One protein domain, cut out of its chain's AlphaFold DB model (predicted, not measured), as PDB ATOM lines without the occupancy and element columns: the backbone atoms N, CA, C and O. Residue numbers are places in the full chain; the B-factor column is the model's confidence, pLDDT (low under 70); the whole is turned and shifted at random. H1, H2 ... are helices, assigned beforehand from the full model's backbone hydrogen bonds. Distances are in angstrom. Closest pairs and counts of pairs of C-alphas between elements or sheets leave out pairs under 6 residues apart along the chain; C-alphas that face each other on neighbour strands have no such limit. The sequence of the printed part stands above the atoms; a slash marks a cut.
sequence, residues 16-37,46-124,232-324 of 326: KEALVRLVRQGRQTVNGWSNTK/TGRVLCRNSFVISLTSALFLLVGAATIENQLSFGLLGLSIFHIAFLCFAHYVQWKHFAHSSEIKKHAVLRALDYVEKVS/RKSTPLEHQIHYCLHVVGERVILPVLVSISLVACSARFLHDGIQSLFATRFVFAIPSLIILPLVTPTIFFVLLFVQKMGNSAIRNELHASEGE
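What this domain is: This is residues 16 to 37, 46 to 124 and 232 to 324 of the 326 residues of an uncharacterized protein of Ancylostoma ceylanicum (UniProt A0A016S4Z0). A long helix, H3, makes a straight spine, with a shorter helix alongside each of its ends: H2 folds back on the stretch where H3 begins, and H1 packs alongside residues 110 to 121. H5 packs on H2, the long H4 packs on H5, and H6 runs away from the end of H5 past the beginning of H4, so that residues 311 to 324 stick out as a free arm. The printed part has 194 residues with six named helices, H1 to H6 in order, and no named strand; the class is all helix. The whole is extended, with a radius of gyration of the C-alphas of 24.9 A, and spans 88 by 47 by 26 A, only just flat.

Where its parts are: H3, residues 78 to 123, is the longest helix, 66.9 A from C-alpha 78 at (-15.348, 35.047, 33.545) to C-alpha 123 at (23.804, 8.310, 80.733). H2 is residues 52 to 69 and H1 is residues 16 to 31, beginning at C-alpha 16 at (33.141, 8.762, 79.076). H4, residues 236 to 272, is 50.9 A long; H5 is residues 279 to 295. H6, residues 297 to 322, is 37.3 A long and ends at C-alpha 322 at (-8.949, -4.229, 74.645).

How they stand to each other: H2 and H3 form a helical hairpin, running opposite ways at a shallow tilt of 24 degrees; the closest C-alphas, of Ala 69 and Leu 80, are 5.2 A apart, and H3 touches H2 with residues 78 to 91 alone. With residues 110 to 121 alone H3 touches H1, opposite ways at a shallow tilt of 6 degrees, closest at the C-alphas of Val 23 and Leu 117, 5.9 A apart. H2, H3 and H5 make a bundle, a group of helices set together, though H3 and H5 are close but not clearly touching, with the C-alphas of His 87 and Leu 292 closest at 7.7 A. H2 and H5 touch at a steep tilt of 39 degrees, the C-alphas of Ser 61 and Ser 288 closest at 4.9 A. H4 and H5, a helical hairpin, touch at a shallow tilt of 16 degrees, the C-alphas of Ser 261 and Pro 287 closest at 6.0 A. H4 touches H6 at Leu 245 and Ile 299, whose C-alphas are closest at 6.9 A. H3 and H6 are apart. Every O i to N i+4 pair is within hydrogen-bond range in H1, H2, H3 and H6; in H4 29 of 33 are, in H5 8 of 13.

The domain as a whole: The C-alphas of Lys 16 and Ile 274 are the two farthest apart, at 88.1 A. Residues 38 to 45 and 125 to 231 are not printed, leaving gaps between C-alphas of 17.6 A and 30.2 A. Of the links printed whole, H5 to H6 is tight, and H2 to H3 and H4 to H5 are short. The mean pLDDT of the printed part is 75.7; 53 residues are under 70, among them 272 to 285 and 293 to 310.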
ATOM      1  N   LYS A  16      33.650   7.386  79.026       88.81
ATOM      2  CA  LYS A  16      33.141   8.762  79.076       88.81
ATOM      3  C   LYS A  16      33.608   9.575  77.870       88.81
ATOM      4  O   LYS A  16      32.819  10.279  77.249       88.81
ATOM      5  N   GLU A  17      34.887   9.467  77.524       89.44
ATOM      6  CA  GLU A  17      35.453  10.179  76.380       89.44
ATOM      7  C   GLU A  17      34.850   9.692  75.056       89.44
ATOM      8  O   GLU A  17      34.484  10.510  74.209       89.44
ATOM      9  N   ALA A  18      34.672   8.377  74.908       89.62
ATOM     10  CA  ALA A  18      34.018   7.771  73.757       89.62
ATOM     11  C   ALA A  18      32.595   8.316  73.579       89.62
ATOM     12  O   ALA A  18      32.255   8.820  72.512       89.62
ATOM     13  N   LEU A  19      31.772   8.302  74.631       90.88
ATOM     14  CA  LEU A  19      30.387   8.774  74.553       90.88
ATOM     15  C   LEU A  19      30.284  10.278  74.272       90.88
ATOM     16  O   LEU A  19      29.471  10.685  73.443       90.88
ATOM     17  N   VAL A  20      31.138  11.108  74.878       91.00
ATOM     18  CA  VAL A  20      31.181  12.551  74.581       91.00
ATOM     19  C   VAL A  20      31.532  12.794  73.111       91.00
ATOM     20  O   VAL A  20      30.885  13.603  72.437       91.00
ATOM     21  N   ARG A  21      32.521  12.069  72.573       91.94
ATOM     22  CA  ARG A  21      32.874  12.145  71.147       91.94
ATOM     23  C   ARG A  21      31.730  11.662  70.253       91.94
ATOM     24  O   ARG A  21      31.441  12.330  69.262       91.94
ATOM     25  N   LEU A  22      31.058  10.571  70.623       93.00
ATOM     26  CA  LEU A  22      29.908  10.010  69.910       93.00
ATOM     27  C   LEU A  22      28.759  11.024  69.816       93.00
ATOM     28  O   LEU A  22      28.253  11.280  68.725       93.00
ATOM     29  N   VAL A  23      28.378  11.641  70.941       93.50
ATOM     30  CA  VAL A  23      27.312  12.655  70.997       93.50
ATOM     31  C   VAL A  23      27.690  13.876  70.165       93.50
ATOM     32  O   VAL A  23      26.878  14.355  69.372       93.50
ATOM     33  N   ARG A  24      28.934  14.355  70.280       93.44
ATOM     34  CA  ARG A  24      29.432  15.487  69.490       93.44
ATOM     35  C   ARG A  24      29.354  15.205  67.989       93.44
ATOM     36  O   ARG A  24      28.803  16.024  67.255       93.44
ATOM     37  N   GLN A  25      29.874  14.062  67.541       92.88
ATOM     38  CA  GLN A  25      29.824  13.659  66.133       92.88
ATOM     39  C   GLN A  25      28.372  13.495  65.661       92.88
ATOM     40  O   GLN A  25      28.005  14.048  64.630       92.88
ATOM     41  N   GLY A  26      27.519  12.838  66.452       92.31
ATOM     42  CA  GLY A  26      26.098  12.670  66.145       92.31
ATOM     43  C   GLY A  26      25.362  14.003  65.974       92.31
ATOM     44  O   GLY A  26      24.665  14.195  64.977       92.31
ATOM     45  N   ARG A  27      25.559  14.964  66.888       93.31
ATOM     46  CA  ARG A  27      24.963  16.308  66.780       93.31
ATOM     47  C   ARG A  27      25.474  17.062  65.554       93.31
ATOM     48  O   ARG A  27      24.676  17.694  64.867       93.31
ATOM     49  N   GLN A  28      26.773  16.988  65.258       92.38
ATOM     50  CA  GLN A  28      27.350  17.605  64.058       92.38
ATOM     51  C   GLN A  28      26.716  17.036  62.781       92.38
ATOM     52  O   GLN A  28      26.292  17.804  61.919       92.38
ATOM     53  N   THR A  29      26.568  15.712  62.692       90.81
ATOM     54  CA  THR A  29      25.921  15.044  61.555       90.81
ATOM     55  C   THR A  29      24.458  15.459  61.402       90.81
ATOM     56  O   THR A  29      24.040  15.835  60.311       90.81
ATOM     57  N   VAL A  30      23.689  15.454  62.493       90.25
ATOM     58  CA  VAL A  30      22.256  15.793  62.486       90.25
ATOM     59  C   VAL A  30      22.016  17.271  62.180       90.25
ATOM     60  O   VAL A  30      21.074  17.615  61.468       90.25
ATOM     61  N   ASN A  31      22.876  18.168  62.664       87.75
ATOM     62  CA  ASN A  31      22.824  19.582  62.289       87.75
ATOM     63  C   ASN A  31      23.194  19.789  60.811       87.75
ATOM     64  O   ASN A  31      22.655  20.686  60.166       87.75
ATOM     65  N   GLY A  32      24.043  18.916  60.263       84.25
ATOM     66  CA  GLY A  32      24.372  18.843  58.840       84.25
ATOM     67  C   GLY A  32      23.239  18.333  57.943       84.25
ATOM     68  O   GLY A  32      23.339  18.475  56.729       84.25
ATOM     69  N   TRP A  33      22.130  17.815  58.491       83.00
ATOM     70  CA  TRP A  33      20.961  17.383  57.705       83.00
ATOM     71  C   TRP A  33      20.200  18.532  57.018       83.00
ATOM     72  O   TRP A  33      19.154  18.290  56.418       83.00
ATOM     73  N   SER A  34      20.716  19.768  57.083       64.50
ATOM     74  CA  SER A  34      20.264  20.934  56.314       64.50
ATOM     75  C   SER A  34      19.858  20.527  54.902       64.50
ATOM     76  O   SER A  34      20.749  20.221  54.108       64.50
ATOM     77  N   ASN A  35      18.535  20.552  54.641       55.53
ATOM     78  CA  ASN A  35      17.852  20.294  53.371       55.53
ATOM     79  C   ASN A  35      18.815  19.728  52.338       55.53
ATOM     80  O   ASN A  35      19.221  20.442  51.416       55.53
ATOM     81  N   THR A  36      19.243  18.474  52.534       48.22
ATOM     82  CA  THR A  36      19.912  17.732  51.475       48.22
ATOM     83  C   THR A  36      18.863  17.733  50.392       48.22
ATOM     84  O   THR A  36      17.854  17.040  50.514       48.22
ATOM     85  N   LYS A  37      19.019  18.681  49.453       48.12
ATOM     86  CA  LYS A  37      18.128  18.909  48.329       48.12
ATOM     87  C   LYS A  37      17.921  17.522  47.809       48.12
ATOM     88  O   LYS A  37      18.901  16.939  47.348       48.12
ATOM     89  N   THR A  46       5.980   7.489  47.182       56.50
ATOM     90  CA  THR A  46       4.851   7.402  48.128       56.50
ATOM     91  C   THR A  46       4.704   8.581  49.095       56.50
ATOM     92  O   THR A  46       3.631   8.774  49.648       56.50
ATOM     93  N   GLY A  47       5.745   9.400  49.283       57.41
ATOM     94  CA  GLY A  47       5.698  10.618  50.101       57.41
ATOM     95  C   GLY A  47       5.325  11.915  49.366       57.41
ATOM     96  O   GLY A  47       5.315  12.966  50.002       57.41
ATOM     97  N   ARG A  48       5.079  11.893  48.049       64.81
ATOM     98  CA  ARG A  48       4.678  13.082  47.277       64.81
ATOM     99  C   ARG A  48       3.173  13.043  47.025       64.81
ATOM    100  O   ARG A  48       2.676  12.056  46.504       64.81
ATOM    101  N   VAL A  49       2.481  14.122  47.390       62.75
ATOM    102  CA  VAL A  49       1.035  14.294  47.161       62.75
ATOM    103  C   VAL A  49       0.761  14.583  45.685       62.75
ATOM    104  O   VAL A  49      -0.204  14.081  45.122       62.75
ATOM    105  N   LEU A  50       1.640  15.360  45.048       66.19
ATOM    106  CA  LEU A  50       1.633  15.606  43.616       66.19
ATOM    107  C   LEU A  50       2.927  15.086  42.995       66.19
ATOM    108  O   LEU A  50       4.041  15.491  43.354       66.19
ATOM    109  N   CYS A  51       2.777  14.199  42.016       71.56
ATOM    110  CA  CYS A  51       3.884  13.833  41.160       71.56
ATOM    111  C   CYS A  51       4.205  14.960  40.185       71.56
ATOM    112  O   CYS A  51       3.357  15.776  39.829       71.56
ATOM    113  N   ARG A  52       5.455  14.993  39.714       72.94
ATOM    114  CA  ARG A  52       5.892  16.001  38.743       72.94
ATOM    115  C   ARG A  52       5.066  15.943  37.457       72.94
ATOM    116  O   ARG A  52       4.727  16.988  36.920       72.94
ATOM    117  N   ASN A  53       4.740  14.745  36.979       73.44
ATOM    118  CA  ASN A  53       3.968  14.576  35.749       73.44
ATOM    119  C   ASN A  53       2.533  15.081  35.932       73.44
ATOM    120  O   ASN A  53       2.094  15.896  35.129       73.44
ATOM    121  N   SER A  54       1.858  14.719  37.027       73.31
ATOM    122  CA  SER A  54       0.532  15.252  37.354       73.31
ATOM    123  C   SER A  54       0.564  16.767  37.519       73.31
ATOM    124  O   SER A  54      -0.295  17.440  36.970       73.31
ATOM    125  N   PHE A  55       1.580  17.327  38.189       77.25
ATOM    126  CA  PHE A  55       1.745  18.780  38.301       77.25
ATOM    127  C   PHE A  55       1.861  19.450  36.927       77.25
ATOM    128  O   PHE A  55       1.182  20.439  36.671       77.25
ATOM    129  N   VAL A  56       2.685  18.906  36.026       80.00
ATOM    130  CA  VAL A  56       2.866  19.443  34.668       80.00
ATOM    131  C   VAL A  56       1.583  19.309  33.846       80.00
ATOM    132  O   VAL A  56       1.190  20.266  33.183       80.00
ATOM    133  N   ILE A  57       0.890  18.171  33.912       78.62
ATOM    134  CA  ILE A  57      -0.384  17.953  33.206       78.62
ATOM    135  C   ILE A  57      -1.467  18.900  33.741       78.62
ATOM    136  O   ILE A  57      -2.206  19.519  32.981       78.62
ATOM    137  N   SER A  58      -1.529  19.088  35.054       80.06
ATOM    138  CA  SER A  58      -2.437  20.036  35.690       80.06
ATOM    139  C   SER A  58      -2.126  21.489  35.354       80.06
ATOM    140  O   SER A  58      -3.047  22.271  35.128       80.06
ATOM    141  N   LEU A  59      -0.847  21.863  35.316       83.12
ATOM    142  CA  LEU A  59      -0.424  23.214  34.965       83.12
ATOM    143  C   LEU A  59      -0.721  23.511  33.492       83.12
ATOM    144  O   LEU A  59      -1.276  24.558  33.180       83.12
ATOM    145  N   THR A  60      -0.406  22.578  32.593       83.44
ATOM    146  CA  THR A  60      -0.724  22.702  31.160       83.44
ATOM    147  C   THR A  60      -2.233  22.772  30.924       83.44
ATOM    148  O   THR A  60      -2.682  23.639  30.179       83.44
ATOM    149  N   SER A  61      -3.027  21.965  31.633       82.62
ATOM    150  CA  SER A  61      -4.493  22.052  31.618       82.62
ATOM    151  C   SER A  61      -5.004  23.427  32.074       82.62
ATOM    152  O   SER A  61      -5.838  24.029  31.395       82.62
ATOM    153  N   ALA A  62      -4.457  23.976  33.166       83.44
ATOM    154  CA  ALA A  62      -4.820  25.305  33.658       83.44
ATOM    155  C   ALA A  62      -4.449  26.425  32.670       83.44
ATOM    156  O   ALA A  62      -5.235  27.350  32.466       83.44
ATOM    157  N   LEU A  63      -3.290  26.321  32.009       84.38
ATOM    158  CA  LEU A  63      -2.882  27.248  30.950       84.38
ATOM    159  C   LEU A  63      -3.807  27.155  29.730       84.38
ATOM    160  O   LEU A  63      -4.195  28.182  29.183       84.38
ATOM    161  N   PHE A  64      -4.224  25.951  29.334       82.56
ATOM    162  CA  PHE A  64      -5.191  25.761  28.248       82.56
ATOM    163  C   PHE A  64      -6.581  26.309  28.591       82.56
ATOM    164  O   PHE A  64      -7.242  26.853  27.710       82.56
ATOM    165  N   LEU A  65      -7.006  26.262  29.859       80.56
ATOM    166  CA  LEU A  65      -8.231  26.941  30.305       80.56
ATOM    167  C   LEU A  65      -8.101  28.458  30.244       80.56
ATOM    168  O   LEU A  65      -9.057  29.128  29.868       80.56
ATOM    169  N   LEU A  66      -6.927  28.995  30.578       81.19
ATOM    170  CA  LEU A  66      -6.651  30.426  30.497       81.19
ATOM    171  C   LEU A  66      -6.659  30.910  29.039       81.19
ATOM    172  O   LEU A  66      -7.288  31.921  28.733       81.19
ATOM    173  N   VAL A  67      -6.059  30.143  28.123       80.06
ATOM    174  CA  VAL A  67      -6.141  30.394  26.673       80.06
ATOM    175  C   VAL A  67      -7.583  30.249  26.175       80.06
ATOM    176  O   VAL A  67      -8.053  31.094  25.424       80.06
ATOM    177  N   GLY A  68      -8.326  29.236  26.634       73.62
ATOM    178  CA  GLY A  68      -9.739  29.041  26.292       73.62
ATOM    179  C   GLY A  68     -10.694  30.091  26.883       73.62
ATOM    180  O   GLY A  68     -11.824  30.229  26.406       73.62
ATOM    181  N   ALA A  69     -10.261  30.832  27.910       77.06
ATOM    182  CA  ALA A  69     -11.011  31.934  28.510       77.06
ATOM    183  C   ALA A  69     -10.905  33.235  27.696       77.06
ATOM    184  O   ALA A  69     -11.848  34.034  27.717       77.06
ATOM    185  N   ALA A  70      -9.796  33.429  26.974       72.50
ATOM    186  CA  ALA A  70      -9.596  34.524  26.031       72.50
ATOM    187  C   ALA A  70     -10.211  34.152  24.671       72.50
ATOM    188  O   ALA A  70      -9.674  33.340  23.922       72.50
ATOM    189  N   THR A  71     -11.379  34.710  24.355       61.88
ATOM    190  CA  THR A  71     -12.021  34.478  23.052       61.88
ATOM    191  C   THR A  71     -11.448  35.407  21.976       61.88
ATOM    192  O   THR A  71     -10.960  36.495  22.275       61.88
ATOM    193  N   ILE A  72     -11.535  34.990  20.708       53.75
ATOM    194  CA  ILE A  72     -11.069  35.772  19.544       53.75
ATOM    195  C   ILE A  72     -11.905  37.058  19.345       53.75
ATOM    196  O   ILE A  72     -11.404  38.029  18.791       53.75
ATOM    197  N   GLU A  73     -13.135  37.124  19.872       56.47
ATOM    198  CA  GLU A  73     -13.996  38.325  19.850       56.47
ATOM    199  C   GLU A  73     -13.749  39.283  21.030       56.47
ATOM    200  O   GLU A  73     -14.544  40.186  21.289       56.47
ATOM    201  N   ASN A  74     -12.654  39.092  21.775       59.66
ATOM    202  CA  ASN A  74     -12.280  39.908  22.934       59.66
ATOM    203  C   ASN A  74     -13.292  39.859  24.105       59.66
ATOM    204  O   ASN A  74     -13.214  40.658  25.037       59.66
ATOM    205  N   GLN A  75     -14.233  38.906  24.092       68.25
ATOM    206  CA  GLN A  75     -15.159  38.670  25.200       68.25
ATOM    207  C   GLN A  75     -14.559  37.666  26.185       68.25
ATOM    208  O   GLN A  75     -14.383  36.482  25.884       68.25
ATOM    209  N   LEU A  76     -14.231  38.135  27.385       73.88
ATOM    210  CA  LEU A  76     -13.635  37.302  28.420       73.88
ATOM    211  C   LEU A  76     -14.694  36.397  29.059       73.88
ATOM    212  O   LEU A  76     -15.700  36.867  29.591       73.88
ATOM    213  N   SER A  77     -14.460  35.085  29.066       79.88
ATOM    214  CA  SER A  77     -15.324  34.168  29.812       79.88
ATOM    215  C   SER A  77     -14.928  34.157  31.286       79.88
ATOM    216  O   SER A  77     -14.031  33.417  31.690       79.88
ATOM    217  N   PHE A  78     -15.618  34.954  32.105       81.12
ATOM    218  CA  PHE A  78     -15.348  35.047  33.545       81.12
ATOM    219  C   PHE A  78     -15.425  33.693  34.273       81.12
ATOM    220  O   PHE A  78     -14.662  33.466  35.207       81.12
ATOM    221  N   GLY A  79     -16.280  32.766  33.823       81.31
ATOM    222  CA  GLY A  79     -16.373  31.416  34.392       81.31
ATOM    223  C   GLY A  79     -15.112  30.570  34.169       81.31
ATOM    224  O   GLY A  79     -14.574  30.005  35.118       81.31
ATOM    225  N   LEU A  80     -14.598  30.520  32.933       79.12
ATOM    226  CA  LEU A  80     -13.364  29.786  32.609       79.12
ATOM    227  C   LEU A  80     -12.132  30.444  33.237       79.12
ATOM    228  O   LEU A  80     -11.254  29.750  33.750       79.12
ATOM    229  N   LEU A  81     -12.104  31.780  33.263       83.56
ATOM    230  CA  LEU A  81     -11.072  32.541  33.956       83.56
ATOM    231  C   LEU A  81     -11.064  32.202  35.455       83.56
ATOM    232  O   LEU A  81     -10.022  31.822  35.985       83.56
ATOM    233  N   GLY A  82     -12.225  32.256  36.119       84.69
ATOM    234  CA  GLY A  82     -12.367  31.901  37.532       84.69
ATOM    235  C   GLY A  82     -11.919  30.470  37.836       84.69
ATOM    236  O   GLY A  82     -11.175  30.252  38.792       84.69
ATOM    237  N   LEU A  83     -12.288  29.503  36.986       83.44
ATOM    238  CA  LEU A  83     -11.854  28.107  37.113       83.44
ATOM    239  C   LEU A  83     -10.335  27.948  36.956       83.44
ATOM    240  O   LEU A  83      -9.720  27.228  37.741       83.44
ATOM    241  N   SER A  84      -9.718  28.635  35.988       83.56
ATOM    242  CA  SER A  84      -8.262  28.595  35.785       83.56
ATOM    243  C   SER A  84      -7.495  29.170  36.985       83.56
ATOM    244  O   SER A  84      -6.561  28.537  37.477       83.56
ATOM    245  N   ILE A  85      -7.940  30.311  37.525       86.31
ATOM    246  CA  ILE A  85      -7.340  30.955  38.702       86.31
ATOM    247  C   ILE A  85      -7.485  30.061  39.935       86.31
ATOM    248  O   ILE A  85      -6.503  29.834  40.643       86.31
ATOM    249  N   PHE A  86      -8.678  29.507  40.172       85.81
ATOM    250  CA  PHE A  86      -8.915  28.570  41.270       85.81
ATOM    251  C   PHE A  86      -8.015  27.333  41.164       85.81
ATOM    252  O   PHE A  86      -7.419  26.908  42.152       85.81
ATOM    253  N   HIS A  87      -7.852  26.784  39.959       82.81
ATOM    254  CA  HIS A  87      -7.002  25.619  39.737       82.81
ATOM    255  C   HIS A  87      -5.516  25.921  39.970       82.81
ATOM    256  O   HIS A  87      -4.815  25.128  40.595       82.81
ATOM    257  N   ILE A  88      -5.020  27.074  39.512       84.75
ATOM    258  CA  ILE A  88      -3.641  27.512  39.781       84.75
ATOM    259  C   ILE A  88      -3.436  27.720  41.288       84.75
ATOM    260  O   ILE A  88      -2.451  27.233  41.844       84.75
ATOM    261  N   ALA A  89      -4.384  28.372  41.968       86.94
ATOM    262  CA  ALA A  89      -4.340  28.561  43.416       86.94
ATOM    263  C   ALA A  89      -4.311  27.219  44.167       86.94
ATOM    264  O   ALA A  89      -3.513  27.052  45.093       86.94
ATOM    265  N   PHE A  90      -5.110  26.239  43.734       83.44
ATOM    266  CA  PHE A  90      -5.095  24.887  44.289       83.44
ATOM    267  C   PHE A  90      -3.741  24.193  44.094       83.44
ATOM    268  O   PHE A  90      -3.218  23.615  45.044       83.44
ATOM    269  N   LEU A  91      -3.130  24.281  42.906       81.12
ATOM    270  CA  LEU A  91      -1.805  23.698  42.654       81.12
ATOM    271  C   LEU A  91      -0.723  24.323  43.542       81.12
ATOM    272  O   LEU A  91       0.098  23.602  44.112       81.12
ATOM    273  N   CYS A  92      -0.746  25.648  43.704       83.69
ATOM    274  CA  CYS A  92       0.149  26.356  44.617       83.69
ATOM    275  C   CYS A  92      -0.059  25.908  46.070       83.69
ATOM    276  O   CYS A  92       0.913  25.640  46.778       83.69
ATOM    277  N   PHE A  93      -1.315  25.772  46.507       83.94
ATOM    278  CA  PHE A  93      -1.653  25.290  47.844       83.94
ATOM    279  C   PHE A  93      -1.199  23.841  48.066       83.94
ATOM    280  O   PHE A  93      -0.552  23.551  49.069       83.94
ATOM    281  N   ALA A  94      -1.456  22.940  47.118       77.25
ATOM    282  CA  ALA A  94      -1.026  21.545  47.185       77.25
ATOM    283  C   ALA A  94       0.506  21.426  47.252       77.25
ATOM    284  O   ALA A  94       1.036  20.679  48.078       77.25
ATOM    285  N   HIS A  95       1.230  22.210  46.445       79.38
ATOM    286  CA  HIS A  95       2.690  22.268  46.494       79.38
ATOM    287  C   HIS A  95       3.197  22.800  47.843       79.38
ATOM    288  O   HIS A  95       4.120  22.231  48.429       79.38
ATOM    289  N   TYR A  96       2.572  23.855  48.374       82.56
ATOM    290  CA  TYR A  96       2.890  24.395  49.696       82.56
ATOM    291  C   TYR A  96       2.664  23.363  50.812       82.56
ATOM    292  O   TYR A  96       3.536  23.168  51.659       82.56
ATOM    293  N   VAL A  97       1.528  22.661  50.796       78.44
ATOM    294  CA  VAL A  97       1.199  21.604  51.763       78.44
ATOM    295  C   VAL A  97       2.210  20.461  51.683       78.44
ATOM    296  O   VAL A  97       2.731  20.035  52.714       78.44
ATOM    297  N   GLN A  98       2.561  20.003  50.478       76.56
ATOM    298  CA  GLN A  98       3.579  18.968  50.279       76.56
ATOM    299  C   GLN A  98       4.949  19.397  50.818       76.56
ATOM    300  O   GLN A  98       5.599  18.627  51.528       76.56
ATOM    301  N   TRP A  99       5.374  20.625  50.520       80.25
ATOM    302  CA  TRP A  99       6.614  21.191  51.051       80.25
ATOM    303  C   TRP A  99       6.604  21.227  52.584       80.25
ATOM    304  O   TRP A  99       7.546  20.760  53.225       80.25
ATOM    305  N   LYS A 100       5.510  21.715  53.179       81.31
ATOM    306  CA  LYS A 100       5.342  21.798  54.634       81.31
ATOM    307  C   LYS A 100       5.367  20.419  55.296       81.31
ATOM    308  O   LYS A 100       6.020  20.264  56.323       81.31
ATOM    309  N   HIS A 101       4.712  19.414  54.713       73.56
ATOM    310  CA  HIS A 101       4.749  18.040  55.226       73.56
ATOM    311  C   HIS A 101       6.149  17.434  55.175       73.56
ATOM    312  O   HIS A 101       6.561  16.778  56.132       73.56
ATOM    313  N   PHE A 102       6.889  17.664  54.088       74.50
ATOM    314  CA  PHE A 102       8.259  17.180  53.968       74.50
ATOM    315  C   PHE A 102       9.170  17.829  55.016       74.50
ATOM    316  O   PHE A 102       9.830  17.116  55.770       74.50
ATOM    317  N   ALA A 103       9.117  19.161  55.128       76.88
ATOM    318  CA  ALA A 103       9.872  19.917  56.123       76.88
ATOM    319  C   ALA A 103       9.522  19.486  57.558       76.88
ATOM    320  O   ALA A 103      10.398  19.291  58.397       76.88
ATOM    321  N   HIS A 104       8.238  19.268  57.847       79.69
ATOM    322  CA  HIS A 104       7.818  18.792  59.160       79.69
ATOM    323  C   HIS A 104       8.309  17.364  59.443       79.69
ATOM    324  O   HIS A 104       8.784  17.076  60.538       79.69
ATOM    325  N   SER A 105       8.257  16.466  58.455       76.19
ATOM    326  CA  SER A 105       8.745  15.095  58.620       76.19
ATOM    327  C   SER A 105      10.256  15.032  58.853       76.19
ATOM    328  O   SER A 105      10.694  14.176  59.625       76.19
ATOM    329  N   SER A 106      11.054  15.886  58.202       77.62
ATOM    330  CA  SER A 106      12.495  15.968  58.469       77.62
ATOM    331  C   SER A 106      12.774  16.508  59.869       77.62
ATOM    332  O   SER A 106      13.626  15.964  60.572       77.62
ATOM    333  N   GLU A 107      12.004  17.503  60.316       83.44
ATOM    334  CA  GLU A 107      12.114  18.034  61.675       83.44
ATOM    335  C   GLU A 107      11.770  16.980  62.733       83.44
ATOM    336  O   GLU A 107      12.522  16.822  63.692       83.44
ATOM    337  N   ILE A 108      10.708  16.185  62.552       84.25
ATOM    338  CA  ILE A 108      10.372  15.096  63.490       84.25
ATOM    339  C   ILE A 108      11.535  14.104  63.620       84.25
ATOM    340  O   ILE A 108      11.903  13.732  64.737       84.25
ATOM    341  N   LYS A 109      12.142  13.688  62.498       83.94
ATOM    342  CA  LYS A 109      13.302  12.778  62.509       83.94
ATOM    343  C   LYS A 109      14.473  13.386  63.276       83.94
ATOM    344  O   LYS A 109      15.056  12.722  64.131       83.94
ATOM    345  N   LYS A 110      14.783  14.653  62.997       87.88
ATOM    346  CA  LYS A 110      15.841  15.406  63.675       87.88
ATOM    347  C   LYS A 110      15.609  15.445  65.187       87.88
ATOM    348  O   LYS A 110      16.498  15.073  65.947       87.88
ATOM    349  N   HIS A 111      14.404  15.801  65.626       88.88
ATOM    350  CA  HIS A 111      14.047  15.850  67.046       88.88
ATOM    351  C   HIS A 111      14.081  14.472  67.719       88.88
ATOM    352  O   HIS A 111      14.476  14.364  68.877       88.88
ATOM    353  N   ALA A 112      13.680  13.402  67.025       89.81
ATOM    354  CA  ALA A 112      13.772  12.043  67.557       89.81
ATOM    355  C   ALA A 112      15.229  11.631  67.816       89.81
ATOM    356  O   ALA A 112      15.539  11.131  68.896       89.81
ATOM    357  N   VAL A 113      16.131  11.906  66.868       90.94
ATOM    358  CA  VAL A 113      17.558  11.606  67.038       90.94
ATOM    359  C   VAL A 113      18.199  12.488  68.103       90.94
ATOM    360  O   VAL A 113      18.937  11.973  68.937       90.94
ATOM    361  N   LEU A 114      17.902  13.790  68.130       91.94
ATOM    362  CA  LEU A 114      18.430  14.686  69.162       91.94
ATOM    363  C   LEU A 114      18.012  14.232  70.565       91.94
ATOM    364  O   LEU A 114      18.868  14.157  71.437       91.94
ATOM    365  N   ARG A 115      16.755  13.811  70.760       93.75
ATOM    366  CA  ARG A 115      16.304  13.231  72.038       93.75
ATOM    367  C   ARG A 115      17.073  11.966  72.420       93.75
ATOM    368  O   ARG A 115      17.407  11.791  73.589       93.75
ATOM    369  N   ALA A 116      17.365  11.090  71.457       90.62
ATOM    370  CA  ALA A 116      18.176   9.899  71.709       90.62
ATOM    371  C   ALA A 116      19.621  10.266  72.098       90.62
ATOM    372  O   ALA A 116      20.173   9.682  73.027       90.62
ATOM    373  N   LEU A 117      20.218  11.268  71.445       92.25
ATOM    374  CA  LEU A 117      21.552  11.771  71.790       92.25
ATOM    375  C   LEU A 117      21.579  12.451  73.167       92.25
ATOM    376  O   LEU A 117      22.515  12.218  73.927       92.25
ATOM    377  N   ASP A 118      20.547  13.224  73.519       92.19
ATOM    378  CA  ASP A 118      20.398  13.827  74.850       92.19
ATOM    379  C   ASP A 118      20.311  12.747  75.942       92.19
ATOM    380  O   ASP A 118      20.855  12.910  77.033       92.19
ATOM    381  N   TYR A 119      19.637  11.626  75.660       90.19
ATOM    382  CA  TYR A 119      19.594  10.480  76.570       90.19
ATOM    383  C   TYR A 119      20.985   9.862  76.759       90.19
ATOM    384  O   TYR A 119      21.412   9.657  77.894       90.19
ATOM    385  N   VAL A 120      21.725   9.632  75.671       87.62
ATOM    386  CA  VAL A 120      23.096   9.095  75.734       87.62
ATOM    387  C   VAL A 120      24.030  10.027  76.512       87.62
ATOM    388  O   VAL A 120      24.825   9.557  77.324       87.62
ATOM    389  N   GLU A 121      23.916  11.341  76.321       89.00
ATOM    390  CA  GLU A 121      24.706  12.333  77.056       89.00
ATOM    391  C   GLU A 121      24.425  12.291  78.563       89.00
ATOM    392  O   GLU A 121      25.359  12.294  79.365       89.00
ATOM    393  N   LYS A 122      23.152  12.166  78.956       87.81
ATOM    394  CA  LYS A 122      22.768  11.999  80.364       87.81
ATOM    395  C   LYS A 122      23.359  10.723  80.955       87.81
ATOM    396  O   LYS A 122      23.957  10.780  82.026       87.81
ATOM    397  N   VAL A 123      23.252   9.591  80.257       84.31
ATOM    398  CA  VAL A 123      23.804   8.310  80.733       84.31
ATOM    399  C   VAL A 123      25.338   8.330  80.773       84.31
ATOM    400  O   VAL A 123      25.933   7.708  81.641       84.31
ATOM    401  N   SER A 124      26.006   9.109  79.917       78.44
ATOM    402  CA  SER A 124      27.471   9.254  79.939       78.44
ATOM    403  C   SER A 124      28.027   9.873  81.233       78.44
ATOM    404  O   SER A 124      29.245   9.852  81.440       78.44
ATOM    405  N   ARG A 232      10.964   8.531  54.444       66.88
ATOM    406  CA  ARG A 232      10.001   7.937  55.379       66.88
ATOM    407  C   ARG A 232       9.490   6.631  54.757       66.88
ATOM    408  O   ARG A 232       9.016   6.654  53.623       66.88
ATOM    409  N   LYS A 233       9.625   5.511  55.476       64.38
ATOM    410  CA  LYS A 233       9.031   4.240  55.051       64.38
ATOM    411  C   LYS A 233       7.520   4.438  55.031       64.38
ATOM    412  O   LYS A 233       6.943   4.798  56.056       64.38
ATOM    413  N   SER A 234       6.923   4.286  53.855       64.81
ATOM    414  CA  SER A 234       5.479   4.398  53.709       64.81
ATOM    415  C   SER A 234       4.803   3.180  54.314       64.81
ATOM    416  O   SER A 234       5.305   2.062  54.175       64.81
ATOM    417  N   THR A 235       3.664   3.389  54.958       71.50
ATOM    418  CA  THR A 235       2.834   2.273  55.421       71.50
ATOM    419  C   THR A 235       2.269   1.495  54.220       71.50
ATOM    420  O   THR A 235       2.191   2.043  53.112       71.50
ATOM    421  N   PRO A 236       1.851   0.227  54.393       72.06
ATOM    422  CA  PRO A 236       1.196  -0.531  53.324       72.06
ATOM    423  C   PRO A 236      -0.031   0.194  52.753       72.06
ATOM    424  O   PRO A 236      -0.239   0.201  51.541       72.06
ATOM    425  N   LEU A 237      -0.791   0.882  53.610       70.38
ATOM    426  CA  LEU A 237      -1.937   1.693  53.203       70.38
ATOM    427  C   LEU A 237      -1.516   2.897  52.346       70.38
ATOM    428  O   LEU A 237      -2.086   3.126  51.284       70.38
ATOM    429  N   GLU A 238      -0.486   3.642  52.762       70.88
ATOM    430  CA  GLU A 238       0.071   4.747  51.963       70.88
ATOM    431  C   GLU A 238       0.562   4.252  50.590       70.88
ATOM    432  O   GLU A 238       0.398   4.939  49.582       70.88
ATOM    433  N   HIS A 239       1.112   3.034  50.527       75.19
ATOM    434  CA  HIS A 239       1.523   2.412  49.272       75.19
ATOM    435  C   HIS A 239       0.332   2.078  48.362       75.19
ATOM    436  O   HIS A 239       0.372   2.391  47.172       75.19
ATOM    437  N   GLN A 240      -0.742   1.499  48.908       75.50
ATOM    438  CA  GLN A 240      -1.968   1.201  48.157       75.50
ATOM    439  C   GLN A 240      -2.641   2.471  47.625       75.50
ATOM    440  O   GLN A 240      -3.042   2.513  46.462       75.50
ATOM    441  N   ILE A 241      -2.706   3.529  48.440       74.94
ATOM    442  CA  ILE A 241      -3.223   4.836  48.019       74.94
ATOM    443  C   ILE A 241      -2.382   5.394  46.870       74.94
ATOM    444  O   ILE A 241      -2.925   5.788  45.840       74.94
ATOM    445  N   HIS A 242      -1.054   5.397  47.018       76.12
ATOM    446  CA  HIS A 242      -0.153   5.868  45.970       76.12
ATOM    447  C   HIS A 242      -0.312   5.054  44.679       76.12
ATOM    448  O   HIS A 242      -0.316   5.625  43.590       76.12
ATOM    449  N   TYR A 243      -0.467   3.733  44.779       77.31
ATOM    450  CA  TYR A 243      -0.707   2.872  43.624       77.31
ATOM    451  C   TYR A 243      -2.026   3.225  42.922       77.31
ATOM    452  O   TYR A 243      -2.039   3.463  41.716       77.31
ATOM    453  N   CYS A 244      -3.123   3.343  43.671       76.69
ATOM    454  CA  CYS A 244      -4.426   3.704  43.116       76.69
ATOM    455  C   CYS A 244      -4.392   5.079  42.425       76.69
ATOM    456  O   CYS A 244      -4.815   5.213  41.279       76.69
ATOM    457  N   LEU A 245      -3.815   6.092  43.075       74.75
ATOM    458  CA  LEU A 245      -3.788   7.456  42.542       74.75
ATOM    459  C   LEU A 245      -2.824   7.613  41.357       74.75
ATOM    460  O   LEU A 245      -3.216   8.116  40.305       74.75
ATOM    461  N   HIS A 246      -1.572   7.170  41.494       75.31
ATOM    462  CA  HIS A 246      -0.535   7.451  40.497       75.31
ATOM    463  C   HIS A 246      -0.369   6.361  39.440       75.31
ATOM    464  O   HIS A 246       0.036   6.660  38.318       75.31
ATOM    465  N   VAL A 247      -0.638   5.095  39.764       79.31
ATOM    466  CA  VAL A 247      -0.532   4.015  38.772       79.31
ATOM    467  C   VAL A 247      -1.851   3.874  38.028       79.31
ATOM    468  O   VAL A 247      -1.859   3.956  36.806       79.31
ATOM    469  N   VAL A 248      -2.969   3.730  38.737       80.00
ATOM    470  CA  VAL A 248      -4.272   3.529  38.084       80.00
ATOM    471  C   VAL A 248      -4.852   4.859  37.596       80.00
ATOM    472  O   VAL A 248      -5.141   5.002  36.409       80.00
ATOM    473  N   GLY A 249      -4.967   5.858  38.471       75.69
ATOM    474  CA  GLY A 249      -5.533   7.163  38.124       75.69
ATOM    475  C   GLY A 249      -4.731   7.891  37.045       75.69
ATOM    476  O   GLY A 249      -5.223   8.125  35.943       75.69
ATOM    477  N   GLU A 250      -3.476   8.224  37.342       75.69
ATOM    478  CA  GLU A 250      -2.653   9.080  36.476       75.69
ATOM    479  C   GLU A 250      -2.120   8.381  35.215       75.69
ATOM    480  O   GLU A 250      -2.066   9.008  34.159       75.69
ATOM    481  N   ARG A 251      -1.707   7.105  35.284       79.06
ATOM    482  CA  ARG A 251      -1.091   6.422  34.126       79.06
ATOM    483  C   ARG A 251      -2.061   5.621  33.266       79.06
ATOM    484  O   ARG A 251      -1.703   5.320  32.132       79.06
ATOM    485  N   VAL A 252      -3.246   5.270  33.772       81.75
ATOM    486  CA  VAL A 252      -4.230   4.475  33.018       81.75
ATOM    487  C   VAL A 252      -5.489   5.289  32.735       81.75
ATOM    488  O   VAL A 252      -5.800   5.532  31.573       81.75
ATOM    489  N   ILE A 253      -6.196   5.759  33.765       81.69
ATOM    490  CA  ILE A 253      -7.503   6.413  33.587       81.69
ATOM    491  C   ILE A 253      -7.357   7.767  32.881       81.69
ATOM    492  O   ILE A 253      -8.062   8.036  31.909       81.69
ATOM    493  N   LEU A 254      -6.425   8.610  33.335       77.06
ATOM    494  CA  LEU A 254      -6.210   9.950  32.786       77.06
ATOM    495  C   LEU A 254      -5.895   9.946  31.273       77.06
ATOM    496  O   LEU A 254      -6.606  10.638  30.541       77.06
ATOM    497  N   PRO A 255      -4.911   9.184  30.750       80.19
ATOM    498  CA  PRO A 255      -4.634   9.179  29.313       80.19
ATOM    499  C   PRO A 255      -5.774   8.576  28.490       80.19
ATOM    500  O   PRO A 255      -6.016   9.050  27.383       80.19
ATOM    501  N   VAL A 256      -6.504   7.584  29.014       83.88
ATOM    502  CA  VAL A 256      -7.676   7.014  28.329       83.88
ATOM    503  C   VAL A 256      -8.768   8.073  28.171       83.88
ATOM    504  O   VAL A 256      -9.252   8.281  27.061       83.88
ATOM    505  N   LEU A 257      -9.108   8.798  29.240       81.69
ATOM    506  CA  LEU A 257     -10.134   9.844  29.187       81.69
ATOM    507  C   LEU A 257      -9.734  11.017  28.286       81.69
ATOM    508  O   LEU A 257     -10.566  11.510  27.527       81.69
ATOM    509  N   VAL A 258      -8.465  11.437  28.328       80.38
ATOM    510  CA  VAL A 258      -7.942  12.482  27.431       80.38
ATOM    511  C   VAL A 258      -7.936  12.011  25.975       80.38
ATOM    512  O   VAL A 258      -8.264  12.784  25.082       80.38
ATOM    513  N   SER A 259      -7.618  10.743  25.713       83.00
ATOM    514  CA  SER A 259      -7.650  10.196  24.351       83.00
ATOM    515  C   SER A 259      -9.077  10.136  23.809       83.00
ATOM    516  O   SER A 259      -9.321  10.558  22.682       83.00
ATOM    517  N   ILE A 260     -10.037   9.678  24.619       84.38
ATOM    518  CA  ILE A 260     -11.460   9.655  24.253       84.38
ATOM    519  C   ILE A 260     -11.965  11.075  23.984       84.38
ATOM    520  O   ILE A 260     -12.648  11.295  22.984       84.38
ATOM    521  N   SER A 261     -11.618  12.048  24.835       79.31
ATOM    522  CA  SER A 261     -12.047  13.435  24.643       79.31
ATOM    523  C   SER A 261     -11.441  14.052  23.386       79.31
ATOM    524  O   SER A 261     -12.164  14.706  22.636       79.31
ATOM    525  N   LEU A 262     -10.160  13.793  23.105       79.12
ATOM    526  CA  LEU A 262      -9.496  14.258  21.891       79.12
ATOM    527  C   LEU A 262     -10.150  13.657  20.641       79.12
ATOM    528  O   LEU A 262     -10.516  14.402  19.739       79.12
ATOM    529  N   VAL A 263     -10.372  12.336  20.613       84.44
ATOM    530  CA  VAL A 263     -11.026  11.645  19.489       84.44
ATOM    531  C   VAL A 263     -12.448  12.163  19.279       84.44
ATOM    532  O   VAL A 263     -12.826  12.440  18.144       84.44
ATOM    533  N   ALA A 264     -13.223  12.357  20.349       80.81
ATOM    534  CA  ALA A 264     -14.570  12.915  20.261       80.81
ATOM    535  C   ALA A 264     -14.563  14.356  19.715       80.81
ATOM    536  O   ALA A 264     -15.384  14.698  18.864       80.81
ATOM    537  N   CYS A 265     -13.611  15.187  20.155       74.81
ATOM    538  CA  CYS A 265     -13.446  16.550  19.648       74.81
ATOM    539  C   CYS A 265     -13.017  16.558  18.174       74.81
ATOM    540  O   CYS A 265     -13.571  17.323  17.387       74.81
ATOM    541  N   SER A 266     -12.082  15.690  17.779       76.69
ATOM    542  CA  SER A 266     -11.630  15.554  16.391       76.69
ATOM    543  C   SER A 266     -12.734  15.033  15.471       76.69
ATOM    544  O   SER A 266     -12.936  15.591  14.398       76.69
ATOM    545  N   ALA A 267     -13.483  14.009  15.889       79.56
ATOM    546  CA  ALA A 267     -14.604  13.471  15.120       79.56
ATOM    547  C   ALA A 267     -15.689  14.531  14.904       79.56
ATOM    548  O   ALA A 267     -16.177  14.703  13.789       79.56
ATOM    549  N   ARG A 268     -16.013  15.298  15.953       73.88
ATOM    550  CA  ARG A 268     -16.953  16.415  15.853       73.88
ATOM    551  C   ARG A 268     -16.441  17.515  14.922       73.88
ATOM    552  O   ARG A 268     -17.198  18.001  14.093       73.88
ATOM    553  N   PHE A 269     -15.159  17.869  15.018       71.88
ATOM    554  CA  PHE A 269     -14.538  18.868  14.147       71.88
ATOM    555  C   PHE A 269     -14.590  18.468  12.664       71.88
ATOM    556  O   PHE A 269     -14.901  19.297  11.817       71.88
ATOM    557  N   LEU A 270     -14.326  17.195  12.354       76.00
ATOM    558  CA  LEU A 270     -14.408  16.670  10.987       76.00
ATOM    559  C   LEU A 270     -15.854  16.578  10.477       76.00
ATOM    560  O   LEU A 270     -16.074  16.710   9.276       76.00
ATOM    561  N   HIS A 271     -16.828  16.359  11.367       74.38
ATOM    562  CA  HIS A 271     -18.238  16.255  10.997       74.38
ATOM    563  C   HIS A 271     -18.900  17.619  10.746       74.38
ATOM    564  O   HIS A 271     -19.652  17.747   9.783       74.38
ATOM    565  N   ASP A 272     -18.595  18.634  11.563       69.75
ATOM    566  CA  ASP A 272     -19.255  19.951  11.496       69.75
ATOM    567  C   ASP A 272     -18.731  20.846  10.345       69.75
ATOM    568  O   ASP A 272     -19.317  21.890  10.066       69.75
ATOM    569  N   GLY A 273     -17.674  20.433   9.632       59.97
ATOM    570  CA  GLY A 273     -17.324  20.858   8.265       59.97
ATOM    571  C   GLY A 273     -16.966  22.330   7.991       59.97
ATOM    572  O   GLY A 273     -16.326  22.594   6.976       59.97
ATOM    573  N   ILE A 274     -17.337  23.310   8.824       55.53
ATOM    574  CA  ILE A 274     -17.161  24.741   8.527       55.53
ATOM    575  C   ILE A 274     -16.810  25.543   9.786       55.53
ATOM    576  O   ILE A 274     -17.392  25.386  10.858       55.53
ATOM    577  N   GLN A 275     -15.831  26.433   9.593       59.22
ATOM    578  CA  GLN A 275     -15.401  27.543  10.443       59.22
ATOM    579  C   GLN A 275     -16.467  28.028  11.435       59.22
ATOM    580  O   GLN A 275     -17.405  28.733  11.073       59.22
ATOM    581  N   SER A 276     -16.258  27.781  12.724       51.47
ATOM    582  CA  SER A 276     -16.769  28.709  13.723       51.47
ATOM    583  C   SER A 276     -15.806  28.809  14.894       51.47
ATOM    584  O   SER A 276     -15.152  27.845  15.295       51.47
ATOM    585  N   LEU A 277     -15.738  30.020  15.435       52.12
ATOM    586  CA  LEU A 277     -14.960  30.492  16.585       52.12
ATOM    587  C   LEU A 277     -15.086  29.616  17.851       52.12
ATOM    588  O   LEU A 277     -14.346  29.790  18.815       52.12
ATOM    589  N   PHE A 278     -15.993  28.642  17.834       55.09
ATOM    590  CA  PHE A 278     -16.156  27.599  18.831       55.09
ATOM    591  C   PHE A 278     -15.039  26.543  18.814       55.09
ATOM    592  O   PHE A 278     -14.763  25.948  19.855       55.09
ATOM    593  N   ALA A 279     -14.349  26.326  17.689       56.62
ATOM    594  CA  ALA A 279     -13.359  25.252  17.544       56.62
ATOM    595  C   ALA A 279     -12.212  25.320  18.575       56.62
ATOM    596  O   ALA A 279     -11.819  24.293  19.124       56.62
ATOM    597  N   THR A 280     -11.722  26.516  18.924       59.62
ATOM    598  CA  THR A 280     -10.664  26.679  19.942       59.62
ATOM    599  C   THR A 280     -11.156  26.335  21.351       59.62
ATOM    600  O   THR A 280     -10.433  25.700  22.119       59.62
ATOM    601  N   ARG A 281     -12.411  26.658  21.692       64.06
ATOM    602  CA  ARG A 281     -13.033  26.254  22.966       64.06
ATOM    603  C   ARG A 281     -13.223  24.742  23.055       64.06
ATOM    604  O   ARG A 281     -12.937  24.163  24.099       64.06
ATOM    605  N   PHE A 282     -13.657  24.095  21.975       66.38
ATOM    606  CA  PHE A 282     -13.835  22.642  21.952       66.38
ATOM    607  C   PHE A 282     -12.497  21.894  22.065       66.38
ATOM    608  O   PHE A 282     -12.412  20.922  22.807       66.38
ATOM    609  N   VAL A 283     -11.440  22.377  21.407       66.81
ATOM    610  CA  VAL A 283     -10.128  21.705  21.395       66.81
ATOM    611  C   VAL A 283      -9.332  21.930  22.684       66.81
ATOM    612  O   VAL A 283      -8.678  21.002  23.152       66.81
ATOM    613  N   PHE A 284      -9.391  23.124  23.286       67.19
ATOM    614  CA  PHE A 284      -8.564  23.452  24.457       67.19
ATOM    615  C   PHE A 284      -9.326  23.445  25.785       67.19
ATOM    616  O   PHE A 284      -8.778  22.999  26.789       67.19
ATOM    617  N   ALA A 285     -10.586  23.897  25.830       68.69
ATOM    618  CA  ALA A 285     -11.305  24.011  27.100       68.69
ATOM    619  C   ALA A 285     -11.935  22.681  27.543       68.69
ATOM    620  O   ALA A 285     -11.901  22.366  28.728       68.69
ATOM    621  N   ILE A 286     -12.474  21.872  26.623       71.50
ATOM    622  CA  ILE A 286     -13.175  20.625  26.983       71.50
ATOM    623  C   ILE A 286     -12.229  19.558  27.545       71.50
ATOM    624  O   ILE A 286     -12.530  19.033  28.621       71.50
ATOM    625  N   PRO A 287     -11.073  19.254  26.922       72.00
ATOM    626  CA  PRO A 287     -10.128  18.313  27.515       72.00
ATOM    627  C   PRO A 287      -9.643  18.783  28.890       72.00
ATOM    628  O   PRO A 287      -9.588  17.987  29.825       72.00
ATOM    629  N   SER A 288      -9.392  20.084  29.058       73.62
ATOM    630  CA  SER A 288      -8.977  20.638  30.347       73.62
ATOM    631  C   SER A 288     -10.067  20.595  31.421       73.62
ATOM    632  O   SER A 288      -9.763  20.328  32.583       73.62
ATOM    633  N   LEU A 289     -11.340  20.786  31.053       72.31
ATOM    634  CA  LEU A 289     -12.482  20.647  31.964       72.31
ATOM    635  C   LEU A 289     -12.698  19.197  32.419       72.31
ATOM    636  O   LEU A 289     -13.168  18.988  33.533       72.31
ATOM    637  N   ILE A 290     -12.325  18.205  31.603       71.62
ATOM    638  CA  ILE A 290     -12.352  16.778  31.973       71.62
ATOM    639  C   ILE A 290     -11.188  16.432  32.914       71.62
ATOM    640  O   ILE A 290     -11.352  15.645  33.847       71.62
ATOM    641  N   ILE A 291     -10.019  17.052  32.716       70.56
ATOM    642  CA  ILE A 291      -8.838  16.868  33.575       70.56
ATOM    643  C   ILE A 291      -9.055  17.499  34.964       70.56
ATOM    644  O   ILE A 291      -8.602  16.953  35.970       70.56
ATOM    645  N   LEU A 292      -9.782  18.618  35.040       70.00
ATOM    646  CA  LEU A 292     -10.025  19.390  36.266       70.00
ATOM    647  C   LEU A 292     -10.561  18.545  37.454       70.00
ATOM    648  O   LEU A 292      -9.927  18.550  38.516       70.00
ATOM    649  N   PRO A 293     -11.673  17.785  37.324       63.97
ATOM    650  CA  PRO A 293     -12.190  16.937  38.399       63.97
ATOM    651  C   PRO A 293     -11.346  15.673  38.639       63.97
ATOM    652  O   PRO A 293     -11.415  15.076  39.715       63.97
ATOM    653  N   LEU A 294     -10.535  15.252  37.667       64.81
ATOM    654  CA  LEU A 294      -9.732  14.035  37.788       64.81
ATOM    655  C   LEU A 294      -8.397  14.256  38.513       64.81
ATOM    656  O   LEU A 294      -7.794  13.288  38.962       64.81
ATOM    657  N   VAL A 295      -7.935  15.504  38.644       65.62
ATOM    658  CA  VAL A 295      -6.682  15.801  39.360       65.62
ATOM    659  C   VAL A 295      -6.905  16.567  40.665       65.62
ATOM    660  O   VAL A 295      -6.199  16.328  41.641       65.62
ATOM    661  N   THR A 296      -7.901  17.453  40.728       63.38
ATOM    662  CA  THR A 296      -8.024  18.412  41.842       63.38
ATOM    663  C   THR A 296      -8.866  17.891  43.025       63.38
ATOM    664  O   THR A 296      -8.364  17.877  44.150       63.38
ATOM    665  N   PRO A 297     -10.103  17.392  42.838       58.78
ATOM    666  CA  PRO A 297     -10.904  16.860  43.943       58.78
ATOM    667  C   PRO A 297     -10.628  15.381  44.252       58.78
ATOM    668  O   PRO A 297     -10.590  15.005  45.419       58.78
ATOM    669  N   THR A 298     -10.400  14.527  43.255       61.66
ATOM    670  CA  THR A 298     -10.245  13.072  43.461       61.66
ATOM    671  C   THR A 298      -9.044  12.724  44.334       61.66
ATOM    672  O   THR A 298      -9.187  11.906  45.235       61.66
ATOM    673  N   ILE A 299      -7.900  13.392  44.169       63.81
ATOM    674  CA  ILE A 299      -6.731  13.177  45.036       63.81
ATOM    675  C   ILE A 299      -7.062  13.553  46.489       63.81
ATOM    676  O   ILE A 299      -6.821  12.766  47.399       63.81
ATOM    677  N   PHE A 300      -7.676  14.716  46.719       62.69
ATOM    678  CA  PHE A 300      -7.978  15.203  48.067       62.69
ATOM    679  C   PHE A 300      -9.076  14.384  48.769       62.69
ATOM    680  O   PHE A 300      -8.915  13.998  49.928       62.69
ATOM    681  N   PHE A 301     -10.167  14.061  48.070       61.69
ATOM    682  CA  PHE A 301     -11.271  13.276  48.624       61.69
ATOM    683  C   PHE A 301     -10.901  11.807  48.835       61.69
ATOM    684  O   PHE A 301     -11.257  11.255  49.873       61.69
ATOM    685  N   VAL A 302     -10.152  11.180  47.920       64.12
ATOM    686  CA  VAL A 302      -9.671   9.802  48.115       64.12
ATOM    687  C   VAL A 302      -8.698   9.743  49.292       64.12
ATOM    688  O   VAL A 302      -8.815   8.845  50.122       64.12
ATOM    689  N   LEU A 303      -7.797  10.721  49.436       64.94
ATOM    690  CA  LEU A 303      -6.885  10.781  50.580       64.94
ATOM    691  C   LEU A 303      -7.636  10.910  51.910       64.94
ATOM    692  O   LEU A 303      -7.382  10.126  52.821       64.94
ATOM    693  N   LEU A 304      -8.590  11.839  52.016       63.47
ATOM    694  CA  LEU A 304      -9.378  12.020  53.240       63.47
ATOM    695  C   LEU A 304     -10.280  10.821  53.547       63.47
ATOM    696  O   LEU A 304     -10.388  10.410  54.702       63.47
ATOM    697  N   PHE A 305     -10.920  10.248  52.528       65.69
ATOM    698  CA  PHE A 305     -11.810   9.102  52.685       65.69
ATOM    699  C   PHE A 305     -11.045   7.862  53.154       65.69
ATOM    700  O   PHE A 305     -11.422   7.241  54.150       65.69
ATOM    701  N   VAL A 306      -9.926   7.543  52.497       65.44
ATOM    702  CA  VAL A 306      -9.127   6.363  52.838       65.44
ATOM    703  C   VAL A 306      -8.414   6.543  54.180       65.44
ATOM    704  O   VAL A 306      -8.383   5.601  54.968       65.44
ATOM    705  N   GLN A 307      -7.914   7.741  54.507       67.00
ATOM    706  CA  GLN A 307      -7.348   8.008  55.837       67.00
ATOM    707  C   GLN A 307      -8.392   7.858  56.946       67.00
ATOM    708  O   GLN A 307      -8.111   7.253  57.981       67.00
ATOM    709  N   LYS A 308      -9.615   8.358  56.734       69.19
ATOM    710  CA  LYS A 308     -10.703   8.232  57.712       69.19
ATOM    711  C   LYS A 308     -11.129   6.776  57.902       69.19
ATOM    712  O   LYS A 308     -11.327   6.349  59.038       69.19
ATOM    713  N   MET A 309     -11.235   6.010  56.816       69.50
ATOM    714  CA  MET A 309     -11.559   4.584  56.885       69.50
ATOM    715  C   MET A 309     -10.447   3.757  57.531       69.50
ATOM    716  O   MET A 309     -10.738   2.951  58.410       69.50
ATOM    717  N   GLY A 310      -9.186   3.990  57.158       68.88
ATOM    718  CA  GLY A 310      -8.036   3.294  57.737       68.88
ATOM    719  C   GLY A 310      -7.909   3.545  59.240       68.88
ATOM    720  O   GLY A 310      -7.791   2.600  60.014       68.88
ATOM    721  N   ASN A 311      -8.037   4.803  59.671       70.25
ATOM    722  CA  ASN A 311      -8.019   5.147  61.094       70.25
ATOM    723  C   ASN A 311      -9.213   4.547  61.852       70.25
ATOM    724  O   ASN A 311      -9.065   4.153  63.006       70.25
ATOM    725  N   SER A 312     -10.389   4.449  61.220       70.12
ATOM    726  CA  SER A 312     -11.546   3.794  61.837       70.12
ATOM    727  C   SER A 312     -11.353   2.286  61.980       70.12
ATOM    728  O   SER A 312     -11.752   1.743  63.000       70.12
ATOM    729  N   ALA A 313     -10.752   1.616  60.994       73.25
ATOM    730  CA  ALA A 313     -10.483   0.182  61.058       73.25
ATOM    731  C   ALA A 313      -9.459  -0.145  62.156       73.25
ATOM    732  O   ALA A 313      -9.720  -0.999  62.993       73.25
ATOM    733  N   ILE A 314      -8.354   0.607  62.223       72.75
ATOM    734  CA  ILE A 314      -7.328   0.439  63.267       72.75
ATOM    735  C   ILE A 314      -7.917   0.672  64.663       72.75
ATOM    736  O   ILE A 314      -7.651  -0.096  65.581       72.75
ATOM    737  N   ARG A 315      -8.743   1.711  64.827       72.31
ATOM    738  CA  ARG A 315      -9.434   1.980  66.095       72.31
ATOM    739  C   ARG A 315     -10.371   0.836  66.493       72.31
ATOM    740  O   ARG A 315     -10.446   0.510  67.670       72.31
ATOM    741  N   ASN A 316     -11.087   0.248  65.537       78.12
ATOM    742  CA  ASN A 316     -11.998  -0.858  65.820       78.12
ATOM    743  C   ASN A 316     -11.236  -2.126  66.242       78.12
ATOM    744  O   ASN A 316     -11.675  -2.789  67.170       78.12
ATOM    745  N   GLU A 317     -10.089  -2.417  65.622       78.00
ATOM    746  CA  GLU A 317      -9.206  -3.529  66.017       78.00
ATOM    747  C   GLU A 317      -8.584  -3.312  67.406       78.00
ATOM    748  O   GLU A 317      -8.553  -4.227  68.221       78.00
ATOM    749  N   LEU A 318      -8.146  -2.085  67.720       74.12
ATOM    750  CA  LEU A 318      -7.635  -1.733  69.055       74.12
ATOM    751  C   LEU A 318      -8.699  -1.909  70.144       74.12
ATOM    752  O   LEU A 318      -8.416  -2.482  71.190       74.12
ATOM    753  N   HIS A 319      -9.934  -1.468  69.891       74.00
ATOM    754  CA  HIS A 319     -11.032  -1.684  70.834       74.00
ATOM    755  C   HIS A 319     -11.462  -3.152  70.923       74.00
ATOM    756  O   HIS A 319     -11.889  -3.588  71.987       74.00
ATOM    757  N   ALA A 320     -11.338  -3.925  69.838       73.81
ATOM    758  CA  ALA A 320     -11.588  -5.361  69.870       73.81
ATOM    759  C   ALA A 320     -10.543  -6.098  70.725       73.81
ATOM    760  O   ALA A 320     -10.923  -6.975  71.492       73.81
ATOM    761  N   SER A 321      -9.263  -5.705  70.666       68.44
ATOM    762  CA  SER A 321      -8.219  -6.328  71.493       68.44
ATOM    763  C   SER A 321      -8.266  -5.899  72.962       68.44
ATOM    764  O   SER A 321      -7.844  -6.654  73.830       68.44
ATOM    765  N   GLU A 322      -8.739  -4.686  73.261       67.56
ATOM    766  CA  GLU A 322      -8.949  -4.229  74.645       67.56
ATOM    767  C   GLU A 322     -10.148  -4.924  75.313       67.56
ATOM    768  O   GLU A 322     -10.111  -5.164  76.514       67.56
ATOM    769  N   GLY A 323     -11.180  -5.300  74.547       58.09
ATOM    770  CA  GLY A 323     -12.357  -6.015  75.056       58.09
ATOM    771  C   GLY A 323     -12.181  -7.526  75.257       58.09
ATOM    772  O   GLY A 323     -13.117  -8.177  75.702       58.09
ATOM    773  N   GLU A 324     -11.018  -8.092  74.918       51.38
ATOM    774  CA  GLU A 324     -10.710  -9.527  75.075       51.38
ATOM    775  C   GLU A 324      -9.938  -9.829  76.382       51.38
ATOM    776  O   GLU A 324      -9.588 -10.978  76.652       51.38
TER     777      GLU A 324